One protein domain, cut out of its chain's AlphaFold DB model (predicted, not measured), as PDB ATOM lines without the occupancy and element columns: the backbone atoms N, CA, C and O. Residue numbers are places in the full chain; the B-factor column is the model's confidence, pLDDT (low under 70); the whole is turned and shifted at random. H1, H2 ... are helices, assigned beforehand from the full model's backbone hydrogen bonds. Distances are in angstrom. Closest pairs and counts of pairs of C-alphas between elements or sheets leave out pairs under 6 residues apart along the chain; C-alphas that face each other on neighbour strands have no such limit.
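AT A GLANCE: This is residues 203 to 302 of the 302 residues of an uncharacterized protein of Kofleriaceae bacterium (UniProt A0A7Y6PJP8). The long helix H5 makes the length of an elongated helical body, with H2 side by side with it and H3 beside H2, the three running lengthwise. H1 crosses H5 slantwise on the side away from H2, short H4 folds back beside H3, and the loop of residues 235 to 247 lies at one end. The printed part has 100 residues with five named helices, H1 to H5 in chain order, and no named strand: all helix. It is compact, with a radius of gyration of the C-alphas of 13.1 A and spans of 42 by 28 by 20 A.

IN THESE COORDINATES: H5, residues 278 to 300, is 33.5 A long and ends at C-alpha 300 (30.493, -50.539, 46.829). H2 is residues 220 to 234, 22.1 A. H3 is residues 248 to 259, 17.0 A, and H4 residues 262 to 269, 10.5 A. H1, residues 203 to 214, 16.9 A, begins at C-alpha 203 (25.842, -54.993, 21.610).

HOW THE PARTS SIT: H5 touches H2 at a shallow tilt of 14 degrees, opposite ways; their closest C-alphas, Ser 234 and Arg 282, are 5.5 A apart. With residues 287 to 295 alone, H5 touches H1 at a steep tilt of 40 degrees, the same way; the closest C-alphas are Ala 212 and Ala 291, 4.5 A. H2 and H3 touch as a helical hairpin, closest at C-alphas 226 and 259, 5.5 A. H3 and H4 form another, closest at C-alphas 257 and 265, 5.6 A. H1 and H4 only just touch, with 3 pairs of C-alphas within 8 A, the closest Lys 211 and Ile 267 at 6.3 A. H3 and H5 are apart. Every O i to N i+4 pair is within hydrogen-bond range in H1, H4 and H5; H2 has 10 of 11, H3 7 of 8.

THE WHOLE: The farthest C-alphas, Tyr 242 and Asn 302, are 42.5 A apart. The printed part has no cut; the link from H2 to H3 is long. Residues 297 to 302 have pLDDT under 70.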
ATOM      1  N   GLY A 203      25.102 -56.194  21.988       96.00
ATOM      2  CA  GLY A 203      25.842 -54.993  21.610       96.00
ATOM      3  C   GLY A 203      25.540 -53.820  22.540       96.00
ATOM      4  O   GLY A 203      26.463 -53.161  23.023       96.00
ATOM      5  N   ALA A 204      24.262 -53.594  22.845       96.44
ATOM      6  CA  ALA A 204      23.849 -52.535  23.754       96.44
ATOM      7  C   ALA A 204      24.327 -52.789  25.190       96.44
ATOM      8  O   ALA A 204      24.732 -51.841  25.863       96.44
ATOM      9  N   MET A 205      24.349 -54.046  25.637       96.50
ATOM     10  CA  MET A 205      24.877 -54.432  26.943       96.50
ATOM     11  C   MET A 205      26.374 -54.127  27.058       96.50
ATOM     12  O   MET A 205      26.797 -53.427  27.975       96.50
ATOM     13  N   ARG A 206      27.172 -54.542  26.069       96.25
ATOM     14  CA  ARG A 206      28.615 -54.259  26.029       96.25
ATOM     15  C   ARG A 206      28.909 -52.760  26.041       96.25
ATOM     16  O   ARG A 206      29.777 -52.288  26.768       96.25
ATOM     17  N   GLN A 207      28.154 -51.981  25.271       96.12
ATOM     18  CA  GLN A 207      28.265 -50.522  25.296       96.12
ATOM     19  C   GLN A 207      27.904 -49.937  26.675       96.12
ATOM     20  O   GLN A 207      28.519 -48.958  27.101       96.12
ATOM     21  N   ALA A 208      26.931 -50.517  27.385       96.38
ATOM     22  CA  ALA A 208      26.582 -50.105  28.742       96.38
ATOM     23  C   ALA A 208      27.731 -50.383  29.730       96.38
ATOM     24  O   ALA A 208      28.054 -49.517  30.544       96.38
ATOM     25  N   GLU A 209      28.404 -51.530  29.615       95.62
ATOM     26  CA  GLU A 209      29.603 -51.881  30.397       95.62
ATOM     27  C   GLU A 209      30.758 -50.914  30.134       95.62
ATOM     28  O   GLU A 209      31.369 -50.379  31.063       95.62
ATOM     29  N   GLU A 210      31.024 -50.615  28.862       95.69
ATOM     30  CA  GLU A 210      32.053 -49.653  28.475       95.69
ATOM     31  C   GLU A 210      31.767 -48.243  28.999       95.69
ATOM     32  O   GLU A 210      32.700 -47.502  29.336       95.69
ATOM     33  N   LYS A 211      30.492 -47.842  29.050       96.19
ATOM     34  CA  LYS A 211      30.074 -46.583  29.673       96.19
ATOM     35  C   LYS A 211      30.303 -46.642  31.176       96.19
ATOM     36  O   LYS A 211      30.988 -45.760  31.689       96.19
ATOM     37  N   ALA A 212      29.823 -47.682  31.855       94.31
ATOM     38  CA  ALA A 212      29.991 -47.868  33.295       94.31
ATOM     39  C   ALA A 212      31.465 -47.750  33.718       94.31
ATOM     40  O   ALA A 212      31.781 -46.997  34.636       94.31
ATOM     41  N   ALA A 213      32.383 -48.388  32.984       93.31
ATOM     42  CA  ALA A 213      33.824 -48.329  33.247       93.31
ATOM     43  C   ALA A 213      34.437 -46.921  33.100       93.31
ATOM     44  O   ALA A 213      35.466 -46.621  33.704       93.31
ATOM     45  N   LYS A 214      33.826 -46.045  32.293       93.81
ATOM     46  CA  LYS A 214      34.303 -44.675  32.030       93.81
ATOM     47  C   LYS A 214      33.651 -43.630  32.939       93.81
ATOM     48  O   LYS A 214      34.144 -42.503  33.003       93.81
ATOM     49  N   ILE A 215      32.553 -43.970  33.615       92.94
ATOM     50  CA  ILE A 215      31.843 -43.067  34.522       92.94
ATOM     51  C   ILE A 215      32.628 -42.928  35.832       92.94
ATOM     52  O   ILE A 215      32.939 -43.897  36.526       92.94
ATOM     53  N   SER A 216      32.919 -41.686  36.206       87.25
ATOM     54  CA  SER A 216      33.632 -41.335  37.436       87.25
ATOM     55  C   SER A 216      33.052 -40.063  38.042       87.25
ATOM     56  O   SER A 216      32.637 -39.179  37.294       87.25
ATOM     57  N   GLY A 217      33.099 -39.936  39.371       83.50
ATOM     58  CA  GLY A 217      32.689 -38.711  40.065       83.50
ATOM     59  C   GLY A 217      31.176 -38.527  40.214       83.50
ATOM     60  O   GLY A 217      30.740 -37.396  40.378       83.50
ATOM     61  N   LEU A 218      30.391 -39.609  40.144       86.69
ATOM     62  CA  LEU A 218      28.977 -39.578  40.524       86.69
ATOM     63  C   LEU A 218      28.841 -39.551  42.044       86.69
ATOM     64  O   LEU A 218      29.412 -40.401  42.733       86.69
ATOM     65  N   LEU A 219      28.055 -38.610  42.556       86.00
ATOM     66  CA  LEU A 219      27.604 -38.634  43.941       86.00
ATOM     67  C   LEU A 219      26.436 -39.626  44.088       86.00
ATOM     68  O   LEU A 219      25.714 -39.870  43.118       86.00
ATOM     69  N   PRO A 220      26.191 -40.178  45.292       77.56
ATOM     70  CA  PRO A 220      25.080 -41.107  45.515       77.56
ATOM     71  C   PRO A 220      23.720 -40.572  45.024       77.56
ATOM     72  O   PRO A 220      23.014 -41.268  44.298       77.56
ATOM     73  N   GLY A 221      23.406 -39.302  45.306       86.25
ATOM     74  CA  GLY A 221      22.154 -38.667  44.874       86.25
ATOM     75  C   GLY A 221      22.076 -38.318  43.381       86.25
ATOM     76  O   GLY A 221      21.000 -37.994  42.883       86.25
ATOM     77  N   ASP A 222      23.181 -38.373  42.634       90.88
ATOM     78  CA  ASP A 222      23.161 -38.120  41.186       90.88
ATOM     79  C   ASP A 222      22.522 -39.291  40.440       90.88
ATOM     80  O   ASP A 222      21.745 -39.094  39.506       90.88
ATOM     81  N   SER A 223      22.817 -40.514  40.888       88.75
ATOM     82  CA  SER A 223      22.318 -41.742  40.263       88.75
ATOM     83  C   SER A 223      20.810 -41.891  40.449       88.75
ATOM     84  O   SER A 223      20.116 -42.248  39.503       88.75
ATOM     85  N   GLU A 224      20.292 -41.562  41.635       90.06
ATOM     86  CA  GLU A 224      18.853 -41.594  41.933       90.06
ATOM     87  C   GLU A 224      18.079 -40.546  41.125       90.06
ATOM     88  O   GLU A 224      17.073 -40.868  40.492       90.06
ATOM     89  N   ARG A 225      18.579 -39.302  41.075       93.12
ATOM     90  CA  ARG A 225      17.963 -38.236  40.267       93.12
ATOM     91  C   ARG A 225      17.957 -38.587  38.784       93.12
ATOM     92  O   ARG A 225      16.934 -38.435  38.123       93.12
ATOM     93  N   LEU A 226      19.077 -39.098  38.271       95.25
ATOM     94  CA  LEU A 226      19.167 -39.524  36.880       95.25
ATOM     95  C   LEU A 226      18.235 -40.707  36.591       95.25
ATOM     96  O   LEU A 226      17.541 -40.691  35.579       95.25
ATOM     97  N   ALA A 227      18.177 -41.707  37.472       93.81
ATOM     98  CA  ALA A 227      17.266 -42.841  37.343       93.81
ATOM     99  C   ALA A 227      15.808 -42.383  37.195       93.81
ATOM    100  O   ALA A 227      15.127 -42.836  36.273       93.81
ATOM    101  N   GLN A 228      15.363 -41.449  38.040       94.81
ATOM    102  CA  GLN A 228      14.019 -40.878  37.953       94.81
ATOM    103  C   GLN A 228      13.788 -40.186  36.604       94.81
ATOM    104  O   GLN A 228      12.831 -40.515  35.909       94.81
ATOM    105  N   VAL A 229      14.710 -39.315  36.180       96.56
ATOM    106  CA  VAL A 229      14.618 -38.609  34.890       96.56
ATOM    107  C   VAL A 229      14.514 -39.582  33.712       96.56
ATOM    108  O   VAL A 229      13.668 -39.406  32.836       96.56
ATOM    109  N   LEU A 230      15.337 -40.634  33.677       96.94
ATOM    110  CA  LEU A 230      15.298 -41.627  32.598       96.94
ATOM    111  C   LEU A 230      13.964 -42.391  32.575       96.94
ATOM    112  O   LEU A 230      13.414 -42.642  31.499       96.94
ATOM    113  N   VAL A 231      13.426 -42.744  33.745       95.31
ATOM    114  CA  VAL A 231      12.111 -43.392  33.858       95.31
ATOM    115  C   VAL A 231      10.998 -42.452  33.394       95.31
ATOM    116  O   VAL A 231      10.121 -42.891  32.643       95.31
ATOM    117  N   ASP A 232      11.055 -41.170  33.745       94.25
ATOM    118  CA  ASP A 232      10.070 -40.169  33.328       94.25
ATOM    119  C   ASP A 232      10.034 -40.013  31.803       94.25
ATOM    120  O   ASP A 232       8.959 -40.086  31.203       94.25
ATOM    121  N   PHE A 233      11.194 -39.932  31.144       95.12
ATOM    122  CA  PHE A 233      11.257 -39.927  29.676       95.12
ATOM    123  C   PHE A 233      10.692 -41.210  29.054       95.12
ATOM    124  O   PHE A 233      10.040 -41.161  28.008       95.12
ATOM    125  N   SER A 234      10.904 -42.367  29.690       94.81
ATOM    126  CA  SER A 234      10.395 -43.642  29.169       94.81
ATOM    127  C   SER A 234       8.863 -43.680  29.122       94.81
ATOM    128  O   SER A 234       8.287 -44.309  28.227       94.81
ATOM    129  N   ASN A 235       8.208 -42.966  30.047       90.38
ATOM    130  CA  ASN A 235       6.766 -42.983  30.265       90.38
ATOM    131  C   ASN A 235       5.944 -42.269  29.174       90.38
ATOM    132  O   ASN A 235       4.711 -42.266  29.249       90.38
ATOM    133  N   GLY A 236       6.582 -41.717  28.139       85.50
ATOM    134  CA  GLY A 236       5.894 -41.160  26.975       85.50
ATOM    135  C   GLY A 236       4.875 -42.128  26.352       85.50
ATOM    136  O   GLY A 236       5.061 -43.347  26.341       85.50
ATOM    137  N   MET A 237       3.784 -41.570  25.821       82.44
ATOM    138  CA  MET A 237       2.588 -42.315  25.388       82.44
ATOM    139  C   MET A 237       2.573 -42.732  23.920       82.44
ATOM    140  O   MET A 237       1.711 -43.501  23.498       82.44
ATOM    141  N   TYR A 238       3.514 -42.222  23.138       89.69
ATOM    142  CA  TYR A 238       3.631 -42.540  21.723       89.69
ATOM    143  C   TYR A 238       4.080 -43.997  21.510       89.69
ATOM    144  O   TYR A 238       4.880 -44.516  22.303       89.69
ATOM    145  N   PRO A 239       3.594 -44.660  20.444       91.75
ATOM    146  CA  PRO A 239       3.845 -46.078  20.215       91.75
ATOM    147  C   PRO A 239       5.327 -46.369  19.949       91.75
ATOM    148  O   PRO A 239       6.069 -45.469  19.550       91.75
ATOM    149  N   PRO A 240       5.764 -47.631  20.104       95.00
ATOM    150  CA  PRO A 240       7.146 -48.033  19.840       95.00
ATOM    151  C   PRO A 240       7.630 -47.684  18.426       95.00
ATOM    152  O   PRO A 240       8.778 -47.291  18.250       95.00
ATOM    153  N   THR A 241       6.749 -47.777  17.427       94.69
ATOM    154  CA  THR A 241       7.051 -47.483  16.015       94.69
ATOM    155  C   THR A 241       7.132 -45.997  15.680       94.69
ATOM    156  O   THR A 241       7.498 -45.656  14.557       94.69
ATOM    157  N   TYR A 242       6.772 -45.105  16.607       93.88
ATOM    158  CA  TYR A 242       6.818 -43.672  16.341       93.88
ATOM    159  C   TYR A 242       8.274 -43.227  16.133       93.88
ATOM    160  O   TYR A 242       9.128 -43.607  16.943       93.88
ATOM    161  N   PRO A 243       8.578 -42.445  15.082       94.44
ATOM    162  CA  PRO A 243       9.930 -41.953  14.851       94.44
ATOM    163  C   PRO A 243      10.359 -41.021  15.985       94.44
ATOM    164  O   PRO A 243       9.524 -40.339  16.591       94.44
ATOM    165  N   ARG A 244      11.661 -40.954  16.276       90.06
ATOM    166  CA  ARG A 244      12.155 -39.915  17.192       90.06
ATOM    167  C   ARG A 244      11.826 -38.534  16.607       90.06
ATOM    168  O   ARG A 244      11.911 -38.336  15.398       90.06
ATOM    169  N   HIS A 245      11.475 -37.584  17.465       89.19
ATOM    170  CA  HIS A 245      11.324 -36.182  17.076       89.19
ATOM    171  C   HIS A 245      12.653 -35.439  17.260       89.19
ATOM    172  O   HIS A 245      13.439 -35.790  18.141       89.19
ATOM    173  N   ASP A 246      12.894 -34.417  16.438       88.00
ATOM    174  CA  ASP A 246      14.200 -33.745  16.337       88.00
ATOM    175  C   ASP A 246      14.653 -33.074  17.643       88.00
ATOM    176  O   ASP A 246      15.844 -33.015  17.941       88.00
ATOM    177  N   GLU A 247      13.709 -32.606  18.461       92.75
ATOM    178  CA  GLU A 247      14.001 -31.896  19.712       92.75
ATOM    179  C   GLU A 247      14.417 -32.833  20.860       92.75
ATOM    180  O   GLU A 247      15.059 -32.384  21.818       92.75
ATOM    181  N   LEU A 248      14.131 -34.138  20.742       93.56
ATOM    182  CA  LEU A 248      14.288 -35.122  21.818       93.56
ATOM    183  C   LEU A 248      15.723 -35.195  22.350       93.56
ATOM    184  O   LEU A 248      15.939 -35.308  23.554       93.56
ATOM    185  N   GLU A 249      16.709 -35.115  21.454       95.12
ATOM    186  CA  GLU A 249      18.130 -35.159  21.813       95.12
ATOM    187  C   GLU A 249      18.512 -33.998  22.732       95.12
ATOM    188  O   GLU A 249      19.154 -34.186  23.767       95.12
ATOM    189  N   GLY A 250      18.079 -32.788  22.374       95.44
ATOM    190  CA  GLY A 250      18.356 -31.586  23.149       95.44
ATOM    191  C   GLY A 250      17.635 -31.597  24.494       95.44
ATOM    192  O   GLY A 250      18.209 -31.176  25.499       95.44
ATOM    193  N   GLU A 251      16.394 -32.080  24.532       96.12
ATOM    194  CA  GLU A 251      15.615 -32.215  25.766       96.12
ATOM    195  C   GLU A 251      16.261 -33.184  26.752       96.12
ATOM    196  O   GLU A 251      16.514 -32.815  27.905       96.12
ATOM    197  N   VAL A 252      16.584 -34.395  26.295       96.31
ATOM    198  CA  VAL A 252      17.157 -35.420  27.166       96.31
ATOM    199  C   VAL A 252      18.575 -35.055  27.602       96.31
ATOM    200  O   VAL A 252      18.912 -35.224  28.773       96.31
ATOM    201  N   ALA A 253      19.388 -34.460  26.722       96.44
ATOM    202  CA  ALA A 253      20.727 -33.995  27.078       96.44
ATOM    203  C   ALA A 253      20.682 -32.934  28.187       96.44
ATOM    204  O   ALA A 253      21.430 -33.034  29.162       96.44
ATOM    205  N   ARG A 254      19.779 -31.945  28.084       97.12
ATOM    206  CA  ARG A 254      19.596 -30.917  29.125       97.12
ATOM    207  C   ARG A 254      19.201 -31.535  30.463       97.12
ATOM    208  O   ARG A 254      19.755 -31.157  31.493       97.12
ATOM    209  N   ALA A 255      18.278 -32.492  30.447       96.69
ATOM    210  CA  ALA A 255      17.819 -33.158  31.660       96.69
ATOM    211  C   ALA A 255      18.917 -34.018  32.312       96.69
ATOM    212  O   ALA A 255      19.077 -33.993  33.532       96.69
ATOM    213  N   ILE A 256      19.724 -34.724  31.514       96.44
ATOM    214  CA  ILE A 256      20.856 -35.515  32.017       96.44
ATOM    215  C   ILE A 256      21.925 -34.600  32.625       96.44
ATOM    216  O   ILE A 256      22.357 -34.843  33.751       96.44
ATOM    217  N   VAL A 257      22.325 -33.521  31.940       96.06
ATOM    218  CA  VAL A 257      23.332 -32.563  32.449       96.06
ATOM    219  C   VAL A 257      22.883 -31.891  33.754       96.06
ATOM    220  O   VAL A 257      23.717 -31.563  34.593       96.06
ATOM    221  N   ALA A 258      21.576 -31.722  33.972       95.50
ATOM    222  CA  ALA A 258      21.053 -31.216  35.242       95.50
ATOM    223  C   ALA A 258      21.222 -32.205  36.418       95.50
ATOM    224  O   ALA A 258      21.172 -31.800  37.584       95.50
ATOM    225  N   CYS A 259      21.428 -33.494  36.132       94.06
ATOM    226  CA  CYS A 259      21.527 -34.556  37.134       94.06
ATOM    227  C   CYS A 259      22.964 -34.997  37.421       94.06
ATOM    228  O   CYS A 259      23.253 -35.397  38.546       94.06
ATOM    229  N   VAL A 260      23.851 -34.953  36.423       94.75
ATOM    230  CA  VAL A 260      25.205 -35.521  36.510       94.75
ATOM    231  C   VAL A 260      26.266 -34.563  35.956       94.75
ATOM    232  O   VAL A 260      25.943 -33.700  35.141       94.75
ATOM    233  N   PRO A 261      27.554 -34.723  36.322       94.19
ATOM    234  CA  PRO A 261      28.633 -33.934  35.733       94.19
ATOM    235  C   PRO A 261      28.649 -34.020  34.198       94.19
ATOM    236  O   PRO A 261      28.441 -35.098  33.638       94.19
ATOM    237  N   SER A 262      28.992 -32.925  33.509       93.50
ATOM    238  CA  SER A 262      28.954 -32.848  32.035       93.50
ATOM    239  C   SER A 262      29.726 -33.974  31.345       93.50
ATOM    240  O   SER A 262      29.247 -34.549  30.375       93.50
ATOM    241  N   ARG A 263      30.876 -34.377  31.899       93.88
ATOM    242  CA  ARG A 263      31.667 -35.502  31.378       93.88
ATOM    243  C   ARG A 263      30.908 -36.833  31.419       93.88
ATOM    244  O   ARG A 263      31.086 -37.666  30.536       93.88
ATOM    245  N   VAL A 264      30.083 -37.058  32.444       95.19
ATOM    246  CA  VAL A 264      29.223 -38.247  32.530       95.19
ATOM    247  C   VAL A 264      28.108 -38.151  31.494       95.19
ATOM    248  O   VAL A 264      27.883 -39.116  30.770       95.19
ATOM    249  N   ALA A 265      27.471 -36.986  31.360       95.88
ATOM    250  CA  ALA A 265      26.447 -36.764  30.342       95.88
ATOM    251  C   ALA A 265      26.980 -37.043  28.923       95.88
ATOM    252  O   ALA A 265      26.363 -37.798  28.175       95.88
ATOM    253  N   GLU A 266      28.171 -36.542  28.581       96.19
ATOM    254  CA  GLU A 266      28.840 -36.823  27.303       96.19
ATOM    255  C   GLU A 266      29.047 -38.324  27.062       96.19
ATOM    256  O   GLU A 266      28.861 -38.800  25.943       96.19
ATOM    257  N   ILE A 267      29.421 -39.091  28.095       97.06
ATOM    258  CA  ILE A 267      29.588 -40.550  28.001       97.06
ATOM    259  C   ILE A 267      28.250 -41.235  27.706       97.06
ATOM    260  O   ILE A 267      28.202 -42.116  26.843       97.06
ATOM    261  N   LEU A 268      27.183 -40.839  28.404       96.81
ATOM    262  CA  LEU A 268      25.849 -41.418  28.236       96.81
ATOM    263  C   LEU A 268      25.275 -41.125  26.839       96.81
ATOM    264  O   LEU A 268      24.690 -42.016  26.222       96.81
ATOM    265  N   MET A 269      25.526 -39.932  26.291       97.50
ATOM    266  CA  MET A 269      24.980 -39.482  25.000       97.50
ATOM    267  C   MET A 269      25.662 -40.066  23.748       97.50
ATOM    268  O   MET A 269      25.118 -39.934  22.656       97.50
ATOM    269  N   ARG A 270      26.821 -40.739  23.853       95.38
ATOM    270  CA  ARG A 270      27.670 -41.117  22.692       95.38
ATOM    271  C   ARG A 270      26.967 -41.827  21.530       95.38
ATOM    272  O   ARG A 270      27.316 -41.599  20.379       95.38
ATOM    273  N   ASN A 271      26.019 -42.701  21.830       96.19
ATOM    274  CA  ASN A 271      25.297 -43.518  20.854       96.19
ATOM    275  C   ASN A 271      23.835 -43.082  20.680       96.19
ATOM    276  O   ASN A 271      23.037 -43.823  20.121       96.19
ATOM    277  N   PHE A 272      23.457 -41.886  21.146       97.00
ATOM    278  CA  PHE A 272      22.089 -41.388  20.972       97.00
ATOM    279  C   PHE A 272      21.703 -41.236  19.491       97.00
ATOM    280  O   PHE A 272      20.543 -41.396  19.123       97.00
ATOM    281  N   HIS A 273      22.682 -40.974  18.623       95.44
ATOM    282  CA  HIS A 273      22.489 -40.874  17.177       95.44
ATOM    283  C   HIS A 273      21.984 -42.176  16.520       95.44
ATOM    284  O   HIS A 273      21.503 -42.120  15.396       95.44
ATOM    285  N   GLU A 274      22.071 -43.324  17.205       96.38
ATOM    286  CA  GLU A 274      21.538 -44.613  16.736       96.38
ATOM    287  C   GLU A 274      20.039 -44.793  17.064       96.38
ATOM    288  O   GLU A 274      19.432 -45.797  16.700       96.38
ATOM    289  N   VAL A 275      19.426 -43.847  17.786       96.94
ATOM    290  CA  VAL A 275      17.993 -43.867  18.107       96.94
ATOM    291  C   VAL A 275      17.192 -43.421  16.885       96.94
ATOM    292  O   VAL A 275      17.274 -42.262  16.488       96.94
ATOM    293  N   GLU A 276      16.366 -44.307  16.329       95.69
ATOM    294  CA  GLU A 276      15.500 -43.996  15.177       95.69
ATOM    295  C   GLU A 276      14.015 -43.932  15.568       95.69
ATOM    296  O   GLU A 276      13.244 -43.133  15.030       95.69
ATOM    297  N   SER A 277      13.613 -44.741  16.549       96.38
ATOM    298  CA  SER A 277      12.235 -44.865  17.024       96.38
ATOM    299  C   SER A 277      12.106 -44.641  18.533       96.38
ATOM    300  O   SER A 277      13.089 -44.615  19.275       96.38
ATOM    301  N   LEU A 278      10.876 -44.529  19.039       95.88
ATOM    302  CA  LEU A 278      10.643 -44.487  20.485       95.88
ATOM    303  C   LEU A 278      10.854 -45.834  21.183       95.88
ATOM    304  O   LEU A 278      11.012 -45.871  22.404       95.88
ATOM    305  N   HIS A 279      10.861 -46.936  20.440       96.56
ATOM    306  CA  HIS A 279      11.348 -48.218  20.941       96.56
ATOM    307  C   HIS A 279      12.856 -48.145  21.215       96.56
ATOM    308  O   HIS A 279      13.290 -48.446  22.327       96.56
ATOM    309  N   ASP A 280      13.636 -47.644  20.247       97.19
ATOM    310  CA  ASP A 280      15.079 -47.430  20.409       97.19
ATOM    311  C   ASP A 280      15.370 -46.454  21.533       97.19
ATOM    312  O   ASP A 280      16.240 -46.715  22.353       97.19
ATOM    313  N   PHE A 281      14.614 -45.359  21.619       97.50
ATOM    314  CA  PHE A 281      14.799 -44.365  22.667       97.50
ATOM    315  C   PHE A 281      14.626 -44.986  24.055       97.50
ATOM    316  O   PHE A 281      15.480 -44.811  24.920       97.50
ATOM    317  N   ARG A 282      13.566 -45.775  24.268       97.38
ATOM    318  CA  ARG A 282      13.359 -46.487  25.539       97.38
ATOM    319  C   ARG A 282      14.460 -47.520  25.804       97.38
ATOM    320  O   ARG A 282      14.880 -47.656  26.952       97.38
ATOM    321  N   GLY A 283      14.963 -48.194  24.770       97.62
ATOM    322  CA  GLY A 283      16.103 -49.110  24.875       97.62
ATOM    323  C   GLY A 283      17.408 -48.390  25.229       97.62
ATOM    324  O   GLY A 283      18.170 -48.846  26.080       97.62
ATOM    325  N   TRP A 284      17.634 -47.214  24.648       98.06
ATOM    326  CA  TRP A 284      18.758 -46.343  24.958       98.06
ATOM    327  C   TRP A 284      18.674 -45.814  26.394       98.06
ATOM    328  O   TRP A 284      19.677 -45.835  27.104       98.06
ATOM    329  N   LEU A 285      17.494 -45.407  26.870       98.06
ATOM    330  CA  LEU A 285      17.297 -45.004  28.267       98.06
ATOM    331  C   LEU A 285      17.605 -46.160  29.232       98.06
ATOM    332  O   LEU A 285      18.319 -45.963  30.216       98.06
ATOM    333  N   TRP A 286      17.128 -47.371  28.921       97.31
ATOM    334  CA  TRP A 286      17.418 -48.589  29.684       97.31
ATOM    335  C   TRP A 286      18.923 -48.887  29.738       97.31
ATOM    336  O   TRP A 286      19.461 -49.179  30.805       97.31
ATOM    337  N   GLN A 287      19.631 -48.714  28.620       97.81
ATOM    338  CA  GLN A 287      21.088 -48.843  28.564       97.81
ATOM    339  C   GLN A 287      21.796 -47.833  29.483       97.81
ATOM    340  O   GLN A 287      22.739 -48.200  30.187       97.81
ATOM    341  N   GLN A 288      21.352 -46.569  29.498       97.62
ATOM    342  CA  GLN A 288      21.955 -45.532  30.348       97.62
ATOM    343  C   GLN A 288      21.711 -45.818  31.825       97.62
ATOM    344  O   GLN A 288      22.631 -45.714  32.639       97.62
ATOM    345  N   PHE A 289      20.488 -46.233  32.154       95.94
ATOM    346  CA  PHE A 289      20.116 -46.651  33.496       95.94
ATOM    347  C   PHE A 289      21.026 -47.786  33.981       95.94
ATOM    348  O   PHE A 289      21.602 -47.702  35.066       95.94
ATOM    349  N   TRP A 290      21.219 -48.811  33.147       94.94
ATOM    350  CA  TRP A 290      22.070 -49.955  33.466       94.94
ATOM    351  C   TRP A 290      23.535 -49.556  33.686       94.94
ATOM    352  O   TRP A 290      24.149 -49.969  34.670       94.94
ATOM    353  N   ALA A 291      24.091 -48.708  32.813       95.06
ATOM    354  CA  ALA A 291      25.476 -48.247  32.924       95.06
ATOM    355  C   ALA A 291      25.743 -47.516  34.252       95.06
ATOM    356  O   ALA A 291      26.782 -47.712  34.887       95.06
ATOM    357  N   VAL A 292      24.794 -46.686  34.690       93.19
ATOM    358  CA  VAL A 292      24.893 -45.931  35.946       93.19
ATOM    359  C   VAL A 292      24.707 -46.847  37.156       93.19
ATOM    360  O   VAL A 292      25.510 -46.785  38.088       93.19
ATOM    361  N   ALA A 293      23.713 -47.739  37.120       88.31
ATOM    362  CA  ALA A 293      23.450 -48.690  38.199       88.31
ATOM    363  C   ALA A 293      24.665 -49.593  38.470       88.31
ATOM    364  O   ALA A 293      25.114 -49.715  39.609       88.31
ATOM    365  N   ASN A 294      25.281 -50.143  37.422       85.06
ATOM    366  CA  ASN A 294      26.457 -50.996  37.589       85.06
ATOM    367  C   ASN A 294      27.699 -50.247  38.047       85.06
ATOM    368  O   ASN A 294      28.509 -50.796  38.796       85.06
ATOM    369  N   ARG A 295      27.854 -48.978  37.662       83.75
ATOM    370  CA  ARG A 295      28.937 -48.165  38.212       83.75
ATOM    371  C   ARG A 295      28.784 -47.970  39.723       83.75
ATOM    372  O   ARG A 295      29.802 -47.984  40.423       83.75
ATOM    373  N   ALA A 296      27.557 -47.777  40.205       70.06
ATOM    374  CA  ALA A 296      27.269 -47.634  41.629       70.06
ATOM    375  C   ALA A 296      27.578 -48.926  42.402       70.06
ATOM    376  O   ALA A 296      28.196 -48.857  43.461       70.06
ATOM    377  N   GLU A 297      27.249 -50.097  41.852       69.00
ATOM    378  CA  GLU A 297      27.601 -51.387  42.464       69.00
ATOM    379  C   GLU A 297      29.120 -51.610  42.522       69.00
ATOM    380  O   GLU A 297      29.654 -51.928  43.584       69.00
ATOM    381  N   LEU A 298      29.852 -51.314  41.442       63.62
ATOM    382  CA  LEU A 298      31.323 -51.380  41.435       63.62
ATOM    383  C   LEU A 298      31.986 -50.415  42.436       63.62
ATOM    384  O   LEU A 298      33.137 -50.618  42.820       63.62
ATOM    385  N   ALA A 299      31.305 -49.336  42.837       60.66
ATOM    386  CA  ALA A 299      31.800 -48.420  43.866       60.66
ATOM    387  C   ALA A 299      31.640 -48.973  45.289       60.66
ATOM    388  O   ALA A 299      32.347 -48.521  46.177       60.66
ATOM    389  N   LYS A 300      30.715 -49.915  45.515       63.56
ATOM    390  CA  LYS A 300      30.493 -50.539  46.829       63.56
ATOM    391  C   LYS A 300      31.490 -51.662  47.121       63.56
ATOM    392  O   LYS A 300      31.674 -52.024  48.277       63.56
ATOM    393  N   THR A 301      32.091 -52.238  46.081       57.59
ATOM    394  CA  THR A 301      33.013 -53.380  46.180       57.59
ATOM    395  C   THR A 301      34.491 -52.993  46.258       57.59
ATOM    396  O   THR A 301      35.324 -53.880  46.422       57.59
ATOM    397  N   ASN A 302      34.822 -51.706  46.108       46.53
ATOM    398  CA  ASN A 302      36.182 -51.156  46.174       46.53
ATOM    399  C   ASN A 302      36.294 -50.156  47.324       46.53
ATOM    400  O   ASN A 302      37.388 -50.083  47.923       46.53
TER     401      ASN A 302